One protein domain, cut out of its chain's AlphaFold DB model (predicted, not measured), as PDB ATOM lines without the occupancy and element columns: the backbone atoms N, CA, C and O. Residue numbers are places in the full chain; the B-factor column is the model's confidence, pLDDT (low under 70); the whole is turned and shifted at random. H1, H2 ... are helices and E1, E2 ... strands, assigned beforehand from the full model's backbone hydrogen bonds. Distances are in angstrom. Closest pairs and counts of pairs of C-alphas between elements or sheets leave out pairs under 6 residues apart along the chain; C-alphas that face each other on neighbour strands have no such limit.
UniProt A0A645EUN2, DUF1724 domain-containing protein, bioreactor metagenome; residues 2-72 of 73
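AT A GLANCE: This is residues 2 to 72 of the 73 residues of the protein "DUF1724 domain-containing protein" of bioreactor metagenome (UniProt A0A645EUN2). A small, twisted sheet of three strands, E1, E2 and E3, has one long helix, H2, slanting over one of its faces, while its other face is bare of named helices. To one side of this two-layer body lie the short helix H1 and the stretch after it, residues 7 to 22, where residues 14 to 15 pair with residues 70 to 71 beyond H2. The 71 printed residues hold H1, E1, E2, E3 and H2 in chain order; the sheet order is E1, E2, E3, antiparallel, and the class is mixed. The whole is only just loose, close to compact, with a radius of gyration of the C-alphas of 13.5 A and spans of 35 by 31 by 21 A.

HOW THE PARTS SIT: E1, residues 23 to 26, and E2, residues 31 to 36, form an antiparallel hairpin at 173 degrees, with N 32 and O 25 2.8 A apart, within hydrogen-bond range. E2 and E3, residues 42 to 49, form another at 153 degrees, with N 33 and O 47 at 2.9 A, within hydrogen-bond range; the three strands make a meander, each the antiparallel neighbour of the one before. H2, residues 52 to 68, is on the sheet at a height over the sheet of 7.7 A, slantwise to the strands, at 57 degrees to E1 on the local plane. The closest C-alphas of E1 and H2, those of Val 26 and Gly 58, are 6.2 A apart. H1, residues 2 to 6, is not on the sheet and is apart from H2. In H1 and H2 every O i to N i+4 pair is within hydrogen-bond range.

IN THESE COORDINATES: E3 measures 19.4 A from first to last C-alpha, E2 16.9 A, E1 10.2 A, H2 24.8 A and H1 6.3 A. C-alpha 2 begins H1 at (60.982, 125.853, 85.070), and C-alpha 68 ends H2 at (76.363, 113.687, 78.232).

THE WHOLE: The two C-alphas farthest apart, those of Asp 9 and Asn 39, are 39.0 A apart. The printed part has no cut, the link from H1 to E1 is long with 16 residues, and no printed residue is under 70 in pLDDT.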
ATOM      1  N   ILE A   2      60.428 126.642  86.204       84.31
ATOM      2  CA  ILE A   2      60.982 125.853  85.070       84.31
ATOM      3  C   ILE A   2      60.136 125.938  83.786       84.31
ATOM      4  O   ILE A   2      60.682 126.191  82.722       84.31
ATOM      5  N   LYS A   3      58.802 125.815  83.873       86.00
ATOM      6  CA  LYS A   3      57.913 125.966  82.699       86.00
ATOM      7  C   LYS A   3      58.052 127.316  81.985       86.00
ATOM      8  O   LYS A   3      57.936 127.351  80.772       86.00
ATOM      9  N   GLY A   4      58.311 128.393  82.731       90.88
ATOM     10  CA  GLY A   4      58.534 129.719  82.147       90.88
ATOM     11  C   GLY A   4      59.905 129.851  81.486       90.88
ATOM     12  O   GLY A   4      60.031 130.549  80.492       90.88
ATOM     13  N   LEU A   5      60.920 129.139  81.988       90.12
ATOM     14  CA  LEU A   5      62.236 129.077  81.343       90.12
ATOM     15  C   LEU A   5      62.187 128.273  80.039       90.12
ATOM     16  O   LEU A   5      62.824 128.652  79.068       90.12
ATOM     17  N   MET A   6      61.402 127.190  79.995       88.62
ATOM     18  CA  MET A   6      61.244 126.373  78.782       88.62
ATOM     19  C   MET A   6      60.504 127.096  77.648       88.62
ATOM     20  O   MET A   6      60.617 126.677  76.504       88.62
ATOM     21  N   SER A   7      59.750 128.161  77.940       91.38
ATOM     22  CA  SER A   7      59.066 128.961  76.915       91.38
ATOM     23  C   SER A   7      59.915 130.101  76.342       91.38
ATOM     24  O   SER A   7      59.400 130.881  75.551       91.38
ATOM     25  N   MET A   8      61.167 130.265  76.780       94.50
ATOM     26  CA  MET A   8      62.055 131.328  76.303       94.50
ATOM     27  C   MET A   8      62.921 130.817  75.152       94.50
ATOM     28  O   MET A   8      63.677 129.863  75.324       94.50
ATOM     29  N   ASP A   9      62.867 131.492  74.004       94.94
ATOM     30  CA  ASP A   9      63.570 131.069  72.782       94.94
ATOM     31  C   ASP A   9      65.102 131.050  72.925       94.94
ATOM     32  O   ASP A   9      65.800 130.338  72.206       94.94
ATOM     33  N   ASN A  10      65.641 131.827  73.866       95.50
ATOM     34  CA  ASN A  10      67.073 131.944  74.139       95.50
ATOM     35  C   ASN A  10      67.552 131.059  75.302       95.50
ATOM     36  O   ASN A  10      68.693 131.197  75.744       95.50
ATOM     37  N   VAL A  11      66.700 130.173  75.821       94.75
ATOM     38  CA  VAL A  11      67.030 129.278  76.932       94.75
ATOM     39  C   VAL A  11      66.973 127.831  76.457       94.75
ATOM     40  O   VAL A  11      66.086 127.413  75.723       94.75
ATOM     41  N   SER A  12      67.939 127.024  76.887       93.81
ATOM     42  CA  SER A  12      67.930 125.579  76.659       93.81
ATOM     43  C   SER A  12      68.261 124.860  77.956       93.81
ATOM     44  O   SER A  12      69.267 125.156  78.597       93.81
ATOM     45  N   ILE A  13      67.413 123.909  78.340       94.19
ATOM     46  CA  ILE A  13      67.552 123.160  79.591       94.19
ATOM     47  C   ILE A  13      68.004 121.738  79.273       94.19
ATOM     48  O   ILE A  13      67.445 121.074  78.401       94.19
ATOM     49  N   TYR A  14      69.004 121.261  80.009       93.56
ATOM     50  CA  TYR A  14      69.563 119.920  79.875       93.56
ATOM     51  C   TYR A  14      69.548 119.213  81.230       93.56
ATOM     52  O   TYR A  14      69.763 119.839  82.265       93.56
ATOM     53  N   ILE A  15      69.300 117.903  81.224       92.88
ATOM     54  CA  ILE A  15      69.328 117.050  82.416       92.88
ATOM     55  C   ILE A  15      70.419 115.995  82.245       92.88
ATOM     56  O   ILE A  15      70.403 115.221  81.284       92.88
ATOM     57  N   SER A  16      71.332 115.933  83.213       90.38
ATOM     58  CA  SER A  16      72.312 114.855  83.374       90.38
ATOM     59  C   SER A  16      72.026 114.068  84.650       90.38
ATOM     60  O   SER A  16      71.489 114.617  85.610       90.38
ATOM     61  N   ARG A  17      72.375 112.778  84.665       84.62
ATOM     62  CA  ARG A  17      72.224 111.917  85.850       84.62
ATOM     63  C   ARG A  17      73.471 111.875  86.728       84.62
ATOM     64  O   ARG A  17      73.343 111.629  87.919       84.62
ATOM     65  N   GLU A  18      74.646 112.121  86.158       75.44
ATOM     66  CA  GLU A  18      75.915 112.043  86.879       75.44
ATOM     67  C   GLU A  18      76.837 113.169  86.421       75.44
ATOM     68  O   GLU A  18      77.330 113.186  85.292       75.44
ATOM     69  N   VAL A  19      77.063 114.129  87.313       76.62
ATOM     70  CA  VAL A  19      78.003 115.231  87.119       76.62
ATOM     71  C   VAL A  19      78.842 115.324  88.390       76.62
ATOM     72  O   VAL A  19      78.301 115.395  89.488       76.62
ATOM     73  N   LYS A  20      80.170 115.251  88.245       77.81
ATOM     74  CA  LYS A  20      81.128 115.276  89.372       77.81
ATOM     75  C   LYS A  20      81.624 116.684  89.726       77.81
ATOM     76  O   LYS A  20      82.450 116.828  90.620       77.81
ATOM     77  N   ILE A  21      81.145 117.697  89.011       81.50
ATOM     78  CA  ILE A  21      81.342 119.113  89.336       81.50
ATOM     79  C   ILE A  21      80.091 119.625  90.052       81.50
ATOM     80  O   ILE A  21      78.994 119.154  89.749       81.50
ATOM     81  N   SER A  22      80.248 120.551  90.997       87.62
ATOM     82  CA  SER A  22      79.087 121.149  91.666       87.62
ATOM     83  C   SER A  22      78.464 122.237  90.799       87.62
ATOM     84  O   SER A  22      77.249 122.246  90.620       87.62
ATOM     85  N   GLU A  23      79.287 123.104  90.204       92.31
ATOM     86  CA  GLU A  23      78.819 124.188  89.345       92.31
ATOM     87  C   GLU A  23      79.901 124.631  88.358       92.31
ATOM     88  O   GLU A  23      81.073 124.724  88.714       92.31
ATOM     89  N   ILE A  24      79.498 124.957  87.131       95.19
ATOM     90  CA  ILE A  24      80.317 125.739  86.208       95.19
ATOM     91  C   ILE A  24      79.447 126.785  85.518       95.19
ATOM     92  O   ILE A  24      78.397 126.458  84.964       95.19
ATOM     93  N   THR A  25      79.919 128.026  85.520       97.19
ATOM     94  CA  THR A  25      79.320 129.138  84.786       97.19
ATOM     95  C   THR A  25      80.386 129.758  83.896       97.19
ATOM     96  O   THR A  25      81.466 130.125  84.357       97.19
ATOM     97  N   VAL A  26      80.086 129.868  82.606       98.06
ATOM     98  CA  VAL A  26      80.954 130.509  81.617       98.06
ATOM     99  C   VAL A  26      80.137 131.577  80.916       98.06
ATOM    100  O   VAL A  26      79.000 131.342  80.516       98.06
ATOM    101  N   THR A  27      80.720 132.758  80.803       98.12
ATOM    102  CA  THR A  27      80.163 133.889  80.064       98.12
ATOM    103  C   THR A  27      81.233 134.432  79.129       98.12
ATOM    104  O   THR A  27      82.375 133.958  79.122       98.12
ATOM    105  N   ASP A  28      80.887 135.481  78.395       97.81
ATOM    106  CA  ASP A  28      81.843 136.182  77.547       97.81
ATOM    107  C   ASP A  28      83.007 136.784  78.350       97.81
ATOM    108  O   ASP A  28      84.096 136.908  77.805       97.81
ATOM    109  N   GLU A  29      82.843 137.074  79.645       97.94
ATOM    110  CA  GLU A  29      83.849 137.787  80.454       97.94
ATOM    111  C   GLU A  29      84.498 136.928  81.541       97.94
ATOM    112  O   GLU A  29      85.667 137.118  81.879       97.94
ATOM    113  N   ILE A  30      83.767 135.944  82.073       98.31
ATOM    114  CA  ILE A  30      84.216 135.158  83.226       98.31
ATOM    115  C   ILE A  30      84.022 133.659  83.060       98.31
ATOM    116  O   ILE A  30      83.100 133.192  82.389       98.31
ATOM    117  N   MET A  31      84.864 132.918  83.773       98.38
ATOM    118  CA  MET A  31      84.620 131.540  84.173       98.38
ATOM    119  C   MET A  31      84.528 131.477  85.698       98.38
ATOM    120  O   MET A  31      85.377 132.027  86.401       98.38
ATOM    121  N   LEU A  32      83.488 130.816  86.194       97.56
ATOM    122  CA  LEU A  32      83.232 130.568  87.605       97.56
ATOM    123  C   LEU A  32      83.055 129.060  87.814       97.56
ATOM    124  O   LEU A  32      82.237 128.431  87.140       97.56
ATOM    125  N   LEU A  33      83.823 128.481  88.734       94.88
ATOM    126  CA  LEU A  33      83.831 127.048  89.020       94.88
ATOM    127  C   LEU A  33      83.578 126.800  90.507       94.88
ATOM    128  O   LEU A  33      84.347 127.253  91.355       94.88
ATOM    129  N   GLY A  34      82.528 126.040  90.800       92.31
ATOM    130  CA  GLY A  34      82.280 125.451  92.110       92.31
ATOM    131  C   GLY A  34      82.840 124.032  92.162       92.31
ATOM    132  O   GLY A  34      82.707 123.257  91.207       92.31
ATOM    133  N   LEU A  35      83.441 123.670  93.296       89.44
ATOM    134  CA  LEU A  35      83.913 122.311  93.563       89.44
ATOM    135  C   LEU A  35      83.264 121.757  94.830       89.44
ATOM    136  O   LEU A  35      82.770 122.495  95.678       89.44
ATOM    137  N   PHE A  36      83.266 120.434  94.953       88.62
ATOM    138  CA  PHE A  36      82.955 119.783  96.219       88.62
ATOM    139  C   PHE A  36      84.206 119.736  97.100       88.62
ATOM    140  O   PHE A  36      85.315 119.491  96.615       88.62
ATOM    141  N   GLU A  37      84.024 119.895  98.407       85.56
ATOM    142  CA  GLU A  37      85.026 119.516  99.398       85.56
ATOM    143  C   GLU A  37      85.341 118.009  99.303       85.56
ATOM    144  O   GLU A  37      84.585 117.212  98.742       85.56
ATOM    145  N   LYS A  38      86.445 117.573  99.925       84.62
ATOM    146  CA  LYS A  38      86.877 116.158  99.921       84.62
ATOM    147  C   LYS A  38      85.822 115.173 100.449       84.62
ATOM    148  O   LYS A  38      85.864 113.997 100.111       84.62
ATOM    149  N   ASN A  39      84.909 115.641 101.296       87.62
ATOM    150  CA  ASN A  39      83.804 114.871 101.873       87.62
ATOM    151  C   ASN A  39      82.527 114.891 100.996       87.62
ATOM    152  O   ASN A  39      81.511 114.337 101.406       87.62
ATOM    153  N   GLY A  40      82.557 115.534  99.823       83.81
ATOM    154  CA  GLY A  40      81.406 115.698  98.932       83.81
ATOM    155  C   GLY A  40      80.480 116.869  99.282       83.81
ATOM    156  O   GLY A  40      79.458 117.048  98.624       83.81
ATOM    157  N   LYS A  41      80.800 117.675 100.302       86.50
ATOM    158  CA  LYS A  41      80.010 118.851 100.682       86.50
ATOM    159  C   LYS A  41      80.240 119.988  99.688       86.50
ATOM    160  O   LYS A  41      81.373 120.263  99.306       86.50
ATOM    161  N   PHE A  42      79.166 120.669  99.298       85.06
ATOM    162  CA  PHE A  42      79.260 121.934  98.578       85.06
ATOM    163  C   PHE A  42      79.297 123.089  99.582       85.06
ATOM    164  O   PHE A  42      78.389 123.227 100.405       85.06
ATOM    165  N   ASP A  43      80.360 123.884  99.538       84.62
ATOM    166  CA  ASP A  43      80.646 124.969 100.481       84.62
ATOM    167  C   ASP A  43      80.254 126.359  99.951       84.62
ATOM    168  O   ASP A  43      80.417 127.346 100.665       84.62
ATOM    169  N   GLN A  44      79.703 126.425  98.730       86.06
ATOM    170  CA  GLN A  44      79.352 127.663  98.021       86.06
ATOM    171  C   GLN A  44      80.556 128.589  97.779       86.06
ATOM    172  O   GLN A  44      80.384 129.793  97.587       86.06
ATOM    173  N   GLN A  45      81.775 128.042  97.785       89.94
ATOM    174  CA  GLN A  45      82.961 128.761  97.348       89.94
ATOM    175  C   GLN A  45      83.185 128.548  95.856       89.94
ATOM    176  O   GLN A  45      82.944 127.474  95.299       89.94
ATOM    177  N   PHE A  46      83.680 129.601  95.213       92.69
ATOM    178  CA  PHE A  46      83.847 129.638  93.774       92.69
ATOM    179  C   PHE A  46      85.231 130.141  93.400       92.69
ATOM    180  O   PHE A  46      85.724 131.130  93.944       92.69
ATOM    181  N   ILE A  47      85.832 129.480  92.417       94.50
ATOM    182  CA  ILE A  47      87.016 129.974  91.728       94.50
ATOM    183  C   ILE A  47      86.526 130.849  90.577       94.50
ATOM    184  O   ILE A  47      85.836 130.357  89.685       94.50
ATOM    185  N   LEU A  48      86.882 132.133  90.598       97.50
ATOM    186  CA  LEU A  48      86.569 133.099  89.545       97.50
ATOM    187  C   LEU A  48      87.825 133.403  88.724       97.50
ATOM    188  O   LEU A  48      88.885 133.686  89.282       97.50
ATOM    189  N   SER A  49      87.702 133.388  87.400       98.31
ATOM    190  CA  SER A  49      88.764 133.797  86.482       98.31
ATOM    191  C   SER A  49      88.217 134.649  85.341       98.31
ATOM    192  O   SER A  49      87.146 134.372  84.805       98.31
ATOM    193  N   PHE A  50      88.999 135.653  84.951       98.12
ATOM    194  CA  PHE A  50      88.751 136.529  83.800       98.12
ATOM    195  C   PHE A  50      89.640 136.155  82.597       98.12
ATOM    196  O   PHE A  50      89.498 136.698  81.501       98.12
ATOM    197  N   GLU A  51      90.564 135.206  82.783       98.50
ATOM    198  CA  GLU A  51      91.547 134.841  81.767       98.50
ATOM    199  C   GLU A  51      90.880 134.156  80.561       98.50
ATOM    200  O   GLU A  51      90.093 133.217  80.737       98.50
ATOM    201  N   PRO A  52      91.212 134.547  79.314       98.31
ATOM    202  CA  PRO A  52      90.644 133.923  78.117       98.31
ATOM    203  C   PRO A  52      90.877 132.407  78.046       98.31
ATOM    204  O   PRO A  52      90.012 131.660  77.592       98.31
ATOM    205  N   SER A  53      92.035 131.934  78.516       98.25
ATOM    206  CA  SER A  53      92.363 130.505  78.567       98.25
ATOM    207  C   SER A  53      91.455 129.742  79.534       98.25
ATOM    208  O   SER A  53      91.002 128.642  79.215       98.25
ATOM    209  N   ALA A  54      91.129 130.347  80.676       98.12
ATOM    210  CA  ALA A  54      90.230 129.784  81.671       98.12
ATOM    211  C   ALA A  54      88.781 129.732  81.158       98.12
ATOM    212  O   ALA A  54      88.111 128.716  81.339       98.12
ATOM    213  N   ARG A  55      88.322 130.770  80.439       98.25
ATOM    214  CA  ARG A  55      87.028 130.764  79.731       98.25
ATOM    215  C   ARG A  55      86.949 129.667  78.677       98.25
ATOM    216  O   ARG A  55      85.976 128.920  78.652       98.25
ATOM    217  N   LYS A  56      87.992 129.522  77.851       98.44
ATOM    218  CA  LYS A  56      88.059 128.463  76.835       98.44
ATOM    219  C   LYS A  56      87.960 127.073  77.466       98.44
ATOM    220  O   LYS A  56      87.119 126.280  77.056       98.44
ATOM    221  N   TRP A  57      88.773 126.800  78.484       98.06
ATOM    222  CA  TRP A  57      88.729 125.525  79.202       98.06
ATOM    223  C   TRP A  57      87.365 125.280  79.867       98.06
ATOM    224  O   TRP A  57      86.818 124.181  79.783       98.06
ATOM    225  N   GLY A  58      86.776 126.310  80.483       97.31
ATOM    226  CA  GLY A  58      85.453 126.205  81.089       97.31
ATOM    227  C   GLY A  58      84.365 125.869  80.068       97.31
ATOM    228  O   GLY A  58      83.514 125.021  80.335       97.31
ATOM    229  N   GLN A  59      84.413 126.485  78.884       98.25
ATOM    230  CA  GLN A  59      83.486 126.198  77.790       98.25
ATOM    231  C   GLN A  59      83.620 124.744  77.314       98.25
ATOM    232  O   GLN A  59      82.616 124.051  77.163       98.25
ATOM    233  N   GLU A  60      84.850 124.245  77.157       97.94
ATOM    234  CA  GLU A  60      85.113 122.845  76.794       97.94
ATOM    235  C   GLU A  60      84.534 121.862  77.830       97.94
ATOM    236  O   GLU A  60      83.940 120.841  77.461       97.94
ATOM    237  N   LEU A  61      84.656 122.179  79.124       95.50
ATOM    238  CA  LEU A  61      84.074 121.387  80.210       95.50
ATOM    239  C   LEU A  61      82.538 121.435  80.197       95.50
ATOM    240  O   LEU A  61      81.891 120.390  80.308       95.50
ATOM    241  N   PHE A  62      81.947 122.618  80.019       95.88
ATOM    242  CA  PHE A  62      80.498 122.778  79.889       95.88
ATOM    243  C   PHE A  62      79.951 121.963  78.710       95.88
ATOM    244  O   PHE A  62      79.008 121.186  78.877       95.88
ATOM    245  N   ASP A  63      80.578 122.060  77.536       95.88
ATOM    246  CA  ASP A  63      80.165 121.327  76.338       95.88
ATOM    247  C   ASP A  63      80.313 119.813  76.508       95.88
ATOM    248  O   ASP A  63      79.461 119.044  76.050       95.88
ATOM    249  N   TYR A  64      81.354 119.358  77.210       94.19
ATOM    250  CA  TYR A  64      81.494 117.953  77.574       94.19
ATOM    251  C   TYR A  64      80.303 117.465  78.409       94.19
ATOM    252  O   TYR A  64      79.679 116.468  78.039       94.19
ATOM    253  N   VAL A  65      79.934 118.185  79.475       93.06
ATOM    254  CA  VAL A  65      78.784 117.823  80.324       93.06
ATOM    255  C   VAL A  65      77.474 117.900  79.538       93.06
ATOM    256  O   VAL A  65      76.641 116.993  79.626       93.06
ATOM    257  N   LYS A  66      77.302 118.930  78.705       93.69
ATOM    258  CA  LYS A  66      76.131 119.106  77.840       93.69
ATOM    259  C   LYS A  66      75.937 117.924  76.890       93.69
ATOM    260  O   LYS A  66      74.816 117.441  76.770       93.69
ATOM    261  N   ARG A  67      77.004 117.400  76.268       94.00
ATOM    262  CA  ARG A  67      76.937 116.208  75.389       94.00
ATOM    263  C   ARG A  67      76.495 114.936  76.112       94.00
ATOM    264  O   ARG A  67      75.881 114.075  75.492       94.00
ATOM    265  N   LEU A  68      76.812 114.809  77.399       92.19
ATOM    266  CA  LEU A  68      76.363 113.687  78.232       92.19
ATOM    267  C   LEU A  68      74.924 113.866  78.743       92.19
ATOM    268  O   LEU A  68      74.334 112.933  79.288       92.19
ATOM    269  N   SER A  69      74.360 115.061  78.575       94.00
ATOM    270  CA  SER A  69      73.040 115.431  79.068       94.00
ATOM    271  C   SER A  69      71.962 115.251  78.000       94.00
ATOM    272  O   SER A  69      72.220 115.281  76.798       94.00
ATOM    273  N   LYS A  70      70.709 115.115  78.437       94.75
ATOM    274  CA  LYS A  70      69.541 115.108  77.548       94.75
ATOM    275  C   LYS A  70      68.852 116.462  77.596       94.75
ATOM    276  O   LYS A  70      68.523 116.937  78.679       94.75
ATOM    277  N   GLN A  71      68.618 117.065  76.433       93.31
ATOM    278  CA  GLN A  71      67.830 118.291  76.352       93.31
ATOM    279  C   GLN A  71      66.381 118.007  76.746       93.31
ATOM    280  O   GLN A  71      65.788 117.022  76.298       93.31
ATOM    281  N   VAL A  72      65.823 118.875  77.580       89.50
ATOM    282  CA  VAL A  72      64.396 118.891  77.889       89.50
ATOM    283  C   VAL A  72      63.689 119.588  76.731       89.50
ATOM    284  O   VAL A  72      64.090 120.684  76.344       89.50
TER     285      VAL A  72